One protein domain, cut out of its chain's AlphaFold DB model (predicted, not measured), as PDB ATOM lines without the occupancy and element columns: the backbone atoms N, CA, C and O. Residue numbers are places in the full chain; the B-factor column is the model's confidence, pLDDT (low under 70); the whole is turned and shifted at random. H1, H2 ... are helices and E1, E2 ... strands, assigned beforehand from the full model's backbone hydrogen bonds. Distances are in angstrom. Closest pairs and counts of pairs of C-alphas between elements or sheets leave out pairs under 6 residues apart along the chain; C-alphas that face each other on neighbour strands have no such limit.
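Overview. This is residues 5 to 72 of the 76 residues of an uncharacterized protein of Pantoea stewartii subsp. stewartii DC283 (UniProt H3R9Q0). A strand hairpin, E1 and E2, runs beside a long helix, H1, with E2 nearer to it, and a shorter helix, H2, turns across H1's last end. The printed part has 68 residues, with two antiparallel strands, then two helices; the class is mixed. It is a loose rod, with radius of gyration of the C-alphas 15.9 A and spans of 47 by 20 by 18 A.

Arrangement. E1, residues 5 to 12, and E2, residues 15 to 23, form an antiparallel hairpin at 159 degrees; N 8 and O 19, 2.8 A apart, are within hydrogen-bond range. The closest C-alphas of E2 and H1, residues 28 to 54, are those of Ile 20 and Ile 38, 6.7 A apart. H1, with residues 52 to 53 alone, only just touches residues 60 to 64 of H2, residues 58 to 70, with 3 pairs of C-alphas within 8 A, the closest those of Ala 52 and Cys 60, 5.8 A. Their lines are about perpendicular, 80 degrees. Backbone O i to N i+4 pairs are within range throughout H2 and in 22 of 23 in H1.

Along the chain. E1 begins at C-alpha 5 (16.426, -14.789, 11.556) and is 22.2 A long, E2 25.8 A, H1 39.6 A; H2, 18.6 A, ends at C-alpha 70 (29.270, -21.668, 40.566).

Size, cuts and confidence. The C-alphas farthest apart, of Thr 27 and Pro 58, are 47.4 A apart. The printed part has no cut, and its three links are tight. Mean pLDDT of the printed part is 71.1, with 27 residues under 70, among them 11 to 18 and 65 to 72.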
ATOM      1  N   LEU A   5      15.517 -14.847  10.417       75.19
ATOM      2  CA  LEU A   5      16.426 -14.789  11.556       75.19
ATOM      3  C   LEU A   5      15.587 -15.016  12.813       75.19
ATOM      4  O   LEU A   5      14.595 -14.320  13.020       75.19
ATOM      5  N   GLU A   6      15.985 -15.976  13.629       79.12
ATOM      6  CA  GLU A   6      15.383 -16.257  14.926       79.12
ATOM      7  C   GLU A   6      16.421 -15.942  15.999       79.12
ATOM      8  O   GLU A   6      17.528 -16.476  15.966       79.12
ATOM      9  N   VAL A   7      16.072 -15.050  16.923       77.94
ATOM     10  CA  VAL A   7      16.887 -14.725  18.096       77.94
ATOM     11  C   VAL A   7      16.173 -15.313  19.302       77.94
ATOM     12  O   VAL A   7      15.029 -14.960  19.579       77.94
ATOM     13  N   ILE A   8      16.838 -16.229  19.989       79.44
ATOM     14  CA  ILE A   8      16.338 -16.915  21.171       79.44
ATOM     15  C   ILE A   8      17.097 -16.345  22.362       79.44
ATOM     16  O   ILE A   8      18.318 -16.455  22.430       79.44
ATOM     17  N   ILE A   9      16.361 -15.728  23.280       77.56
ATOM     18  CA  ILE A   9      16.890 -15.201  24.536       77.56
ATOM     19  C   ILE A   9      16.404 -16.137  25.632       77.56
ATOM     20  O   ILE A   9      15.198 -16.270  25.839       77.56
ATOM     21  N   THR A  10      17.333 -16.808  26.296       76.81
ATOM     22  CA  THR A  10      17.032 -17.729  27.388       76.81
ATOM     23  C   THR A  10      17.602 -17.150  28.666       76.81
ATOM     24  O   THR A  10      18.806 -16.957  28.772       76.81
ATOM     25  N   GLU A  11      16.752 -16.867  29.645       68.38
ATOM     26  CA  GLU A  11      17.210 -16.475  30.974       68.38
ATOM     27  C   GLU A  11      17.336 -17.730  31.848       68.38
ATOM     28  O   GLU A  11      16.338 -18.390  32.143       68.38
ATOM     29  N   GLN A  12      18.557 -18.084  32.251       64.50
ATOM     30  CA  GLN A  12      18.815 -19.154  33.218       64.50
ATOM     31  C   GLN A  12      19.622 -18.606  34.389       64.50
ATOM     32  O   GLN A  12      20.710 -18.072  34.203       64.50
ATOM     33  N   ASN A  13      19.107 -18.749  35.615       58.28
ATOM     34  CA  ASN A  13      19.800 -18.351  36.849       58.28
ATOM     35  C   ASN A  13      20.325 -16.896  36.849       58.28
ATOM     36  O   ASN A  13      21.349 -16.599  37.464       58.28
ATOM     37  N   GLY A  14      19.626 -15.979  36.171       58.62
ATOM     38  CA  GLY A  14      20.032 -14.575  36.036       58.62
ATOM     39  C   GLY A  14      21.121 -14.317  34.986       58.62
ATOM     40  O   GLY A  14      21.620 -13.198  34.900       58.62
ATOM     41  N   ARG A  15      21.484 -15.325  34.182       56.06
ATOM     42  CA  ARG A  15      22.254 -15.167  32.943       56.06
ATOM     43  C   ARG A  15      21.302 -15.137  31.753       56.06
ATOM     44  O   ARG A  15      20.435 -16.000  31.634       56.06
ATOM     45  N   MET A  16      21.482 -14.159  30.869       64.75
ATOM     46  CA  MET A  16      20.828 -14.143  29.563       64.75
ATOM     47  C   MET A  16      21.730 -14.844  28.547       64.75
ATOM     48  O   MET A  16      22.790 -14.339  28.193       64.75
ATOM     49  N   GLU A  17      21.309 -16.009  28.072       67.06
ATOM     50  CA  GLU A  17      21.929 -16.707  26.952       67.06
ATOM     51  C   GLU A  17      21.231 -16.331  25.647       67.06
ATOM     52  O   GLU A  17      20.001 -16.288  25.561       67.06
ATOM     53  N   PHE A  18      22.027 -16.084  24.610       69.00
ATOM     54  CA  PHE A  18      21.538 -15.691  23.295       69.00
ATOM     55  C   PHE A  18      21.935 -16.740  22.261       69.00
ATOM     56  O   PHE A  18      23.122 -16.931  21.987       69.00
ATOM     57  N   ASP A  19      20.944 -17.371  21.638       72.50
ATOM     58  CA  ASP A  19      21.140 -18.226  20.470       72.50
ATOM     59  C   ASP A  19      20.508 -17.572  19.242       72.50
ATOM     60  O   ASP A  19      19.406 -17.026  19.303       72.50
ATOM     61  N   ILE A  20      21.217 -17.581  18.114       68.00
ATOM     62  CA  ILE A  20      20.741 -16.933  16.890       68.00
ATOM     63  C   ILE A  20      20.754 -17.952  15.764       68.00
ATOM     64  O   ILE A  20      21.815 -18.385  15.310       68.00
ATOM     65  N   LYS A  21      19.562 -18.303  15.284       75.31
ATOM     66  CA  LYS A  21      19.354 -19.282  14.220       75.31
ATOM     67  C   LYS A  21      18.947 -18.597  12.931       75.31
ATOM     68  O   LYS A  21      18.201 -17.619  12.903       75.31
ATOM     69  N   GLY A  22      19.432 -19.146  11.827       70.12
ATOM     70  CA  GLY A  22      19.027 -18.739  10.498       70.12
ATOM     71  C   GLY A  22      18.340 -19.878   9.753       70.12
ATOM     72  O   GLY A  22      18.957 -20.919   9.559       70.12
ATOM     73  N   SER A  23      17.113 -19.665   9.269       65.69
ATOM     74  CA  SER A  23      16.393 -20.620   8.417       65.69
ATOM     75  C   SER A  23      15.992 -20.024   7.051       65.69
ATOM     76  O   SER A  23      16.007 -18.800   6.849       65.69
ATOM     77  N   GLY A  24      15.682 -20.905   6.087       64.06
ATOM     78  CA  GLY A  24      15.204 -20.579   4.732       64.06
ATOM     79  C   GLY A  24      16.257 -20.704   3.621       64.06
ATOM     80  O   GLY A  24      17.453 -20.617   3.880       64.06
ATOM     81  N   GLY A  25      15.804 -20.902   2.375       60.25
ATOM     82  CA  GLY A  25      16.666 -20.875   1.186       60.25
ATOM     83  C   GLY A  25      17.197 -19.463   0.933       60.25
ATOM     84  O   GLY A  25      16.411 -18.515   0.910       60.25
ATOM     85  N   ARG A  26      18.518 -19.329   0.793       70.94
ATOM     86  CA  ARG A  26      19.231 -18.043   0.760       70.94
ATOM     87  C   ARG A  26      20.156 -17.968  -0.436       70.94
ATOM     88  O   ARG A  26      20.752 -18.964  -0.838       70.94
ATOM     89  N   THR A  27      20.323 -16.763  -0.956       75.31
ATOM     90  CA  THR A  27      21.449 -16.439  -1.830       75.31
ATOM     91  C   THR A  27      22.718 -16.201  -0.993       75.31
ATOM     92  O   THR A  27      22.616 -15.754   0.155       75.31
ATOM     93  N   PRO A  28      23.929 -16.405  -1.545       77.38
ATOM     94  CA  PRO A  28      25.186 -16.184  -0.816       77.38
ATOM     95  C   PRO A  28      25.324 -14.776  -0.206       77.38
ATOM     96  O   PRO A  28      25.932 -14.584   0.846       77.38
ATOM     97  N   ARG A  29      24.717 -13.763  -0.841       77.75
ATOM     98  CA  ARG A  29      24.714 -12.377  -0.350       77.75
ATOM     99  C   ARG A  29      23.857 -12.199   0.906       77.75
ATOM    100  O   ARG A  29      24.223 -11.433   1.796       77.75
ATOM    101  N   GLU A  30      22.713 -12.872   0.970       75.88
ATOM    102  CA  GLU A  30      21.827 -12.835   2.137       75.88
ATOM    103  C   GLU A  30      22.449 -13.573   3.318       75.88
ATOM    104  O   GLU A  30      22.345 -13.102   4.448       75.88
ATOM    105  N   GLU A  31      23.153 -14.672   3.052       75.25
ATOM    106  CA  GLU A  31      23.905 -15.416   4.059       75.25
ATOM    107  C   GLU A  31      25.019 -14.567   4.686       75.25
ATOM    108  O   GLU A  31      25.060 -14.425   5.907       75.25
ATOM    109  N   ALA A  32      25.842 -13.898   3.870       78.25
ATOM    110  CA  ALA A  32      26.876 -12.988   4.368       78.25
ATOM    111  C   ALA A  32      26.292 -11.846   5.222       78.25
ATOM    112  O   ALA A  32      26.833 -11.493   6.272       78.25
ATOM    113  N   ARG A  33      25.150 -11.282   4.806       79.19
ATOM    114  CA  ARG A  33      24.462 -10.225   5.561       79.19
ATOM    115  C   ARG A  33      23.924 -10.733   6.900       79.19
ATOM    116  O   ARG A  33      24.023 -10.023   7.896       79.19
ATOM    117  N   LEU A  34      23.394 -11.953   6.931       74.62
ATOM    118  CA  LEU A  34      22.938 -12.616   8.151       74.62
ATOM    119  C   LEU A  34      24.087 -12.851   9.131       74.62
ATOM    120  O   LEU A  34      23.946 -12.522  10.304       74.62
ATOM    121  N   VAL A  35      25.231 -13.345   8.652       77.75
ATOM    122  CA  VAL A  35      26.432 -13.540   9.481       77.75
ATOM    123  C   VAL A  35      26.882 -12.222  10.118       77.75
ATOM    124  O   VAL A  35      27.159 -12.193  11.316       77.75
ATOM    125  N   MET A  36      26.885 -11.115   9.363       82.12
ATOM    126  CA  MET A  36      27.224  -9.797   9.916       82.12
ATOM    127  C   MET A  36      26.243  -9.338  11.001       82.12
ATOM    128  O   MET A  36      26.673  -8.837  12.036       82.12
ATOM    129  N   ILE A  37      24.935  -9.523  10.791       82.81
ATOM    130  CA  ILE A  37      23.911  -9.162  11.783       82.81
ATOM    131  C   ILE A  37      24.080 -10.003  13.054       82.81
ATOM    132  O   ILE A  37      24.066  -9.457  14.153       82.81
ATOM    133  N   ILE A  38      24.308 -11.311  12.910       79.50
ATOM    134  CA  ILE A  38      24.568 -12.224  14.030       79.50
ATOM    135  C   ILE A  38      25.798 -11.765  14.823       79.50
ATOM    136  O   ILE A  38      25.745 -11.690  16.049       79.50
ATOM    137  N   ALA A  39      26.894 -11.429  14.139       80.81
ATOM    138  CA  ALA A  39      28.120 -10.961  14.782       80.81
ATOM    139  C   ALA A  39      27.920  -9.629  15.526       80.81
ATOM    140  O   ALA A  39      28.374  -9.493  16.660       80.81
ATOM    141  N   ALA A  40      27.202  -8.675  14.925       83.62
ATOM    142  CA  ALA A  40      26.911  -7.383  15.546       83.62
ATOM    143  C   ALA A  40      26.060  -7.531  16.817       83.62
ATOM    144  O   ALA A  40      26.361  -6.915  17.836       83.62
ATOM    145  N   ILE A  41      25.035  -8.386  16.777       80.44
ATOM    146  CA  ILE A  41      24.187  -8.670  17.940       80.44
ATOM    147  C   ILE A  41      25.018  -9.305  19.064       80.44
ATOM    148  O   ILE A  41      24.949  -8.846  20.200       80.44
ATOM    149  N   LYS A  42      25.858 -10.302  18.752       76.25
ATOM    150  CA  LYS A  42      26.756 -10.919  19.744       76.25
ATOM    151  C   LYS A  42      27.700  -9.899  20.386       76.25
ATOM    152  O   LYS A  42      27.873  -9.928  21.600       76.25
ATOM    153  N   ALA A  43      28.265  -8.981  19.601       81.06
ATOM    154  CA  ALA A  43      29.167  -7.948  20.111       81.06
ATOM    155  C   ALA A  43      28.482  -7.003  21.118       81.06
ATOM    156  O   ALA A  43      29.061  -6.718  22.162       81.06
ATOM    157  N   LEU A  44      27.240  -6.576  20.852       78.94
ATOM    158  CA  LEU A  44      26.474  -5.716  21.768       78.94
ATOM    159  C   LEU A  44      26.236  -6.376  23.137       78.94
ATOM    160  O   LEU A  44      26.313  -5.707  24.171       78.94
ATOM    161  N   PHE A  45      25.975  -7.685  23.151       73.38
ATOM    162  CA  PHE A  45      25.784  -8.428  24.398       73.38
ATOM    163  C   PHE A  45      27.101  -8.661  25.137       73.38
ATOM    164  O   PHE A  45      27.168  -8.409  26.336       73.38
ATOM    165  N   SER A  46      28.180  -9.012  24.432       71.31
ATOM    166  CA  SER A  46      29.506  -9.143  25.052       71.31
ATOM    167  C   SER A  46      30.005  -7.832  25.675       71.31
ATOM    168  O   SER A  46      30.617  -7.853  26.743       71.31
ATOM    169  N   ASP A  47      29.735  -6.684  25.046       72.25
ATOM    170  CA  ASP A  47      30.057  -5.379  25.632       72.25
ATOM    171  C   ASP A  47      29.214  -5.087  26.881       72.25
ATOM    172  O   ASP A  47      29.744  -4.568  27.868       72.25
ATOM    173  N   SER A  48      27.937  -5.479  26.875       66.62
ATOM    174  CA  SER A  48      27.050  -5.352  28.039       66.62
ATOM    175  C   SER A  48      27.536  -6.200  29.220       66.62
ATOM    176  O   SER A  48      27.665  -5.674  30.327       66.62
ATOM    177  N   ASP A  49      27.907  -7.461  28.986       66.62
ATOM    178  CA  ASP A  49      28.457  -8.360  30.014       66.62
ATOM    179  C   ASP A  49      29.780  -7.822  30.574       66.62
ATOM    180  O   ASP A  49      30.008  -7.778  31.786       66.62
ATOM    181  N   ARG A  50      30.656  -7.319  29.695       67.25
ATOM    182  CA  ARG A  50      31.931  -6.712  30.092       67.25
ATOM    183  C   ARG A  50      31.736  -5.452  30.933       67.25
ATOM    184  O   ARG A  50      32.540  -5.178  31.830       67.25
ATOM    185  N   GLN A  51      30.706  -4.662  30.638       64.62
ATOM    186  CA  GLN A  51      30.367  -3.472  31.407       64.62
ATOM    187  C   GLN A  51      29.731  -3.844  32.753       64.62
ATOM    188  O   GLN A  51      30.098  -3.251  33.768       64.62
ATOM    189  N   ALA A  52      28.879  -4.872  32.791       65.38
ATOM    190  CA  ALA A  52      28.320  -5.434  34.019       65.38
ATOM    191  C   ALA A  52      29.416  -5.980  34.951       65.38
ATOM    192  O   ALA A  52      29.416  -5.668  36.141       65.38
ATOM    193  N   ALA A  53      30.427  -6.665  34.406       65.38
ATOM    194  CA  ALA A  53      31.578  -7.163  35.165       65.38
ATOM    195  C   ALA A  53      32.391  -6.046  35.854       65.38
ATOM    196  O   ALA A  53      33.029  -6.275  36.882       65.38
ATOM    197  N   LYS A  54      32.373  -4.822  35.311       71.25
ATOM    198  CA  LYS A  54      33.031  -3.638  35.894       71.25
ATOM    199  C   LYS A  54      32.083  -2.764  36.719       71.25
ATOM    200  O   LYS A  54      32.531  -1.799  37.337       71.25
ATOM    201  N   CYS A  55      30.790  -3.069  36.715       74.69
ATOM    202  CA  CYS A  55      29.782  -2.283  37.400       74.69
ATOM    203  C   CYS A  55      29.704  -2.678  38.881       74.69
ATOM    204  O   CYS A  55      29.682  -3.854  39.234       74.69
ATOM    205  N   ASN A  56      29.639  -1.677  39.759       72.81
ATOM    206  CA  ASN A  56      29.557  -1.859  41.212       72.81
ATOM    207  C   ASN A  56      28.123  -1.743  41.752       72.81
ATOM    208  O   ASN A  56      27.935  -1.615  42.964       72.81
ATOM    209  N   CYS A  57      27.120  -1.756  40.867       80.38
ATOM    210  CA  CYS A  57      25.719  -1.726  41.264       80.38
ATOM    211  C   CYS A  57      25.362  -2.982  42.090       80.38
ATOM    212  O   CYS A  57      25.940  -4.037  41.822       80.38
ATOM    213  N   PRO A  58      24.428  -2.918  43.061       75.44
ATOM    214  CA  PRO A  58      24.052  -4.082  43.873       75.44
ATOM    215  C   PRO A  58      23.680  -5.311  43.032       75.44
ATOM    216  O   PRO A  58      24.239  -6.381  43.239       75.44
ATOM    217  N   ALA A  59      22.860  -5.127  41.991       72.00
ATOM    218  CA  ALA A  59      22.477  -6.199  41.065       72.00
ATOM    219  C   ALA A  59      23.675  -6.805  40.301       72.00
ATOM    220  O   ALA A  59      23.741  -8.006  40.063       72.00
ATOM    221  N   CYS A  60      24.654  -5.973  39.947       71.88
ATOM    222  CA  CYS A  60      25.858  -6.361  39.219       71.88
ATOM    223  C   CYS A  60      26.832  -7.133  40.123       71.88
ATOM    224  O   CYS A  60      27.491  -8.069  39.676       71.88
ATOM    225  N   LYS A  61      26.913  -6.757  41.407       73.56
ATOM    226  CA  LYS A  61      27.692  -7.479  42.420       73.56
ATOM    227  C   LYS A  61      27.086  -8.843  42.728       73.56
ATOM    228  O   LYS A  61      27.812  -9.825  42.664       73.56
ATOM    229  N   GLU A  62      25.774  -8.908  42.961       72.38
ATOM    230  CA  GLU A  62      25.067 -10.176  43.191       72.38
ATOM    231  C   GLU A  62      25.239 -11.144  42.016       72.38
ATOM    232  O   GLU A  62      25.470 -12.335  42.218       72.38
ATOM    233  N   SER A  63      25.171 -10.640  40.781       68.69
ATOM    234  CA  SER A  63      25.430 -11.443  39.585       68.69
ATOM    235  C   SER A  63      26.856 -12.016  39.583       68.69
ATOM    236  O   SER A  63      27.013 -13.226  39.453       68.69
ATOM    237  N   ARG A  64      27.888 -11.194  39.834       70.12
ATOM    238  CA  ARG A  64      29.298 -11.642  39.885       70.12
ATOM    239  C   ARG A  64      29.588 -12.626  41.020       70.12
ATOM    240  O   ARG A  64      30.382 -13.545  40.848       70.12
ATOM    241  N   GLU A  65      28.974 -12.434  42.184       69.88
ATOM    242  CA  GLU A  65      29.134 -13.329  43.336       69.88
ATOM    243  C   GLU A  65      28.528 -14.711  43.053       69.88
ATOM    244  O   GLU A  65      29.165 -15.724  43.338       69.88
ATOM    245  N   ARG A  66      27.372 -14.770  42.375       64.75
ATOM    246  CA  ARG A  66      26.778 -16.035  41.905       64.75
ATOM    247  C   ARG A  66      27.645 -16.757  40.873       64.75
ATOM    248  O   ARG A  66      27.644 -17.988  40.830       64.75
ATOM    249  N   GLU A  67      28.377 -16.030  40.029       62.31
ATOM    250  CA  GLU A  67      29.340 -16.639  39.102       62.31
ATOM    251  C   GLU A  67      30.521 -17.255  39.856       62.31
ATOM    252  O   GLU A  67      30.861 -18.409  39.607       62.31
ATOM    253  N   ALA A  68      31.070 -16.540  40.841       60.16
ATOM    254  CA  ALA A  68      32.158 -17.037  41.677       60.16
ATOM    255  C   ALA A  68      31.753 -18.252  42.533       60.16
ATOM    256  O   ALA A  68      32.585 -19.117  42.801       60.16
ATOM    257  N   GLU A  69      30.494 -18.343  42.967       59.69
ATOM    258  CA  GLU A  69      29.973 -19.515  43.685       59.69
ATOM    259  C   GLU A  69      29.830 -20.745  42.779       59.69
ATOM    260  O   GLU A  69      30.187 -21.848  43.193       59.69
ATOM    261  N   ASN A  70      29.380 -20.570  41.533       56.34
ATOM    262  CA  ASN A  70      29.270 -21.668  40.566       56.34
ATOM    263  C   ASN A  70      30.633 -22.096  39.983       56.34
ATOM    264  O   ASN A  70      30.809 -23.261  39.633       56.34
ATOM    265  N   GLU A  71      31.616 -21.189  39.925       55.41
ATOM    266  CA  GLU A  71      33.015 -21.464  39.546       55.41
ATOM    267  C   GLU A  71      33.867 -22.053  40.683       55.41
ATOM    268  O   GLU A  71      35.071 -22.255  40.516       55.41
ATOM    269  N   ARG A  72      33.260 -22.425  41.817       56.66
ATOM    270  CA  ARG A  72      33.897 -23.254  42.853       56.66
ATOM    271  C   ARG A  72      33.576 -24.757  42.718       56.66
ATOM    272  O   ARG A  72      33.245 -25.373  43.735       56.66
TER     273      ARG A  72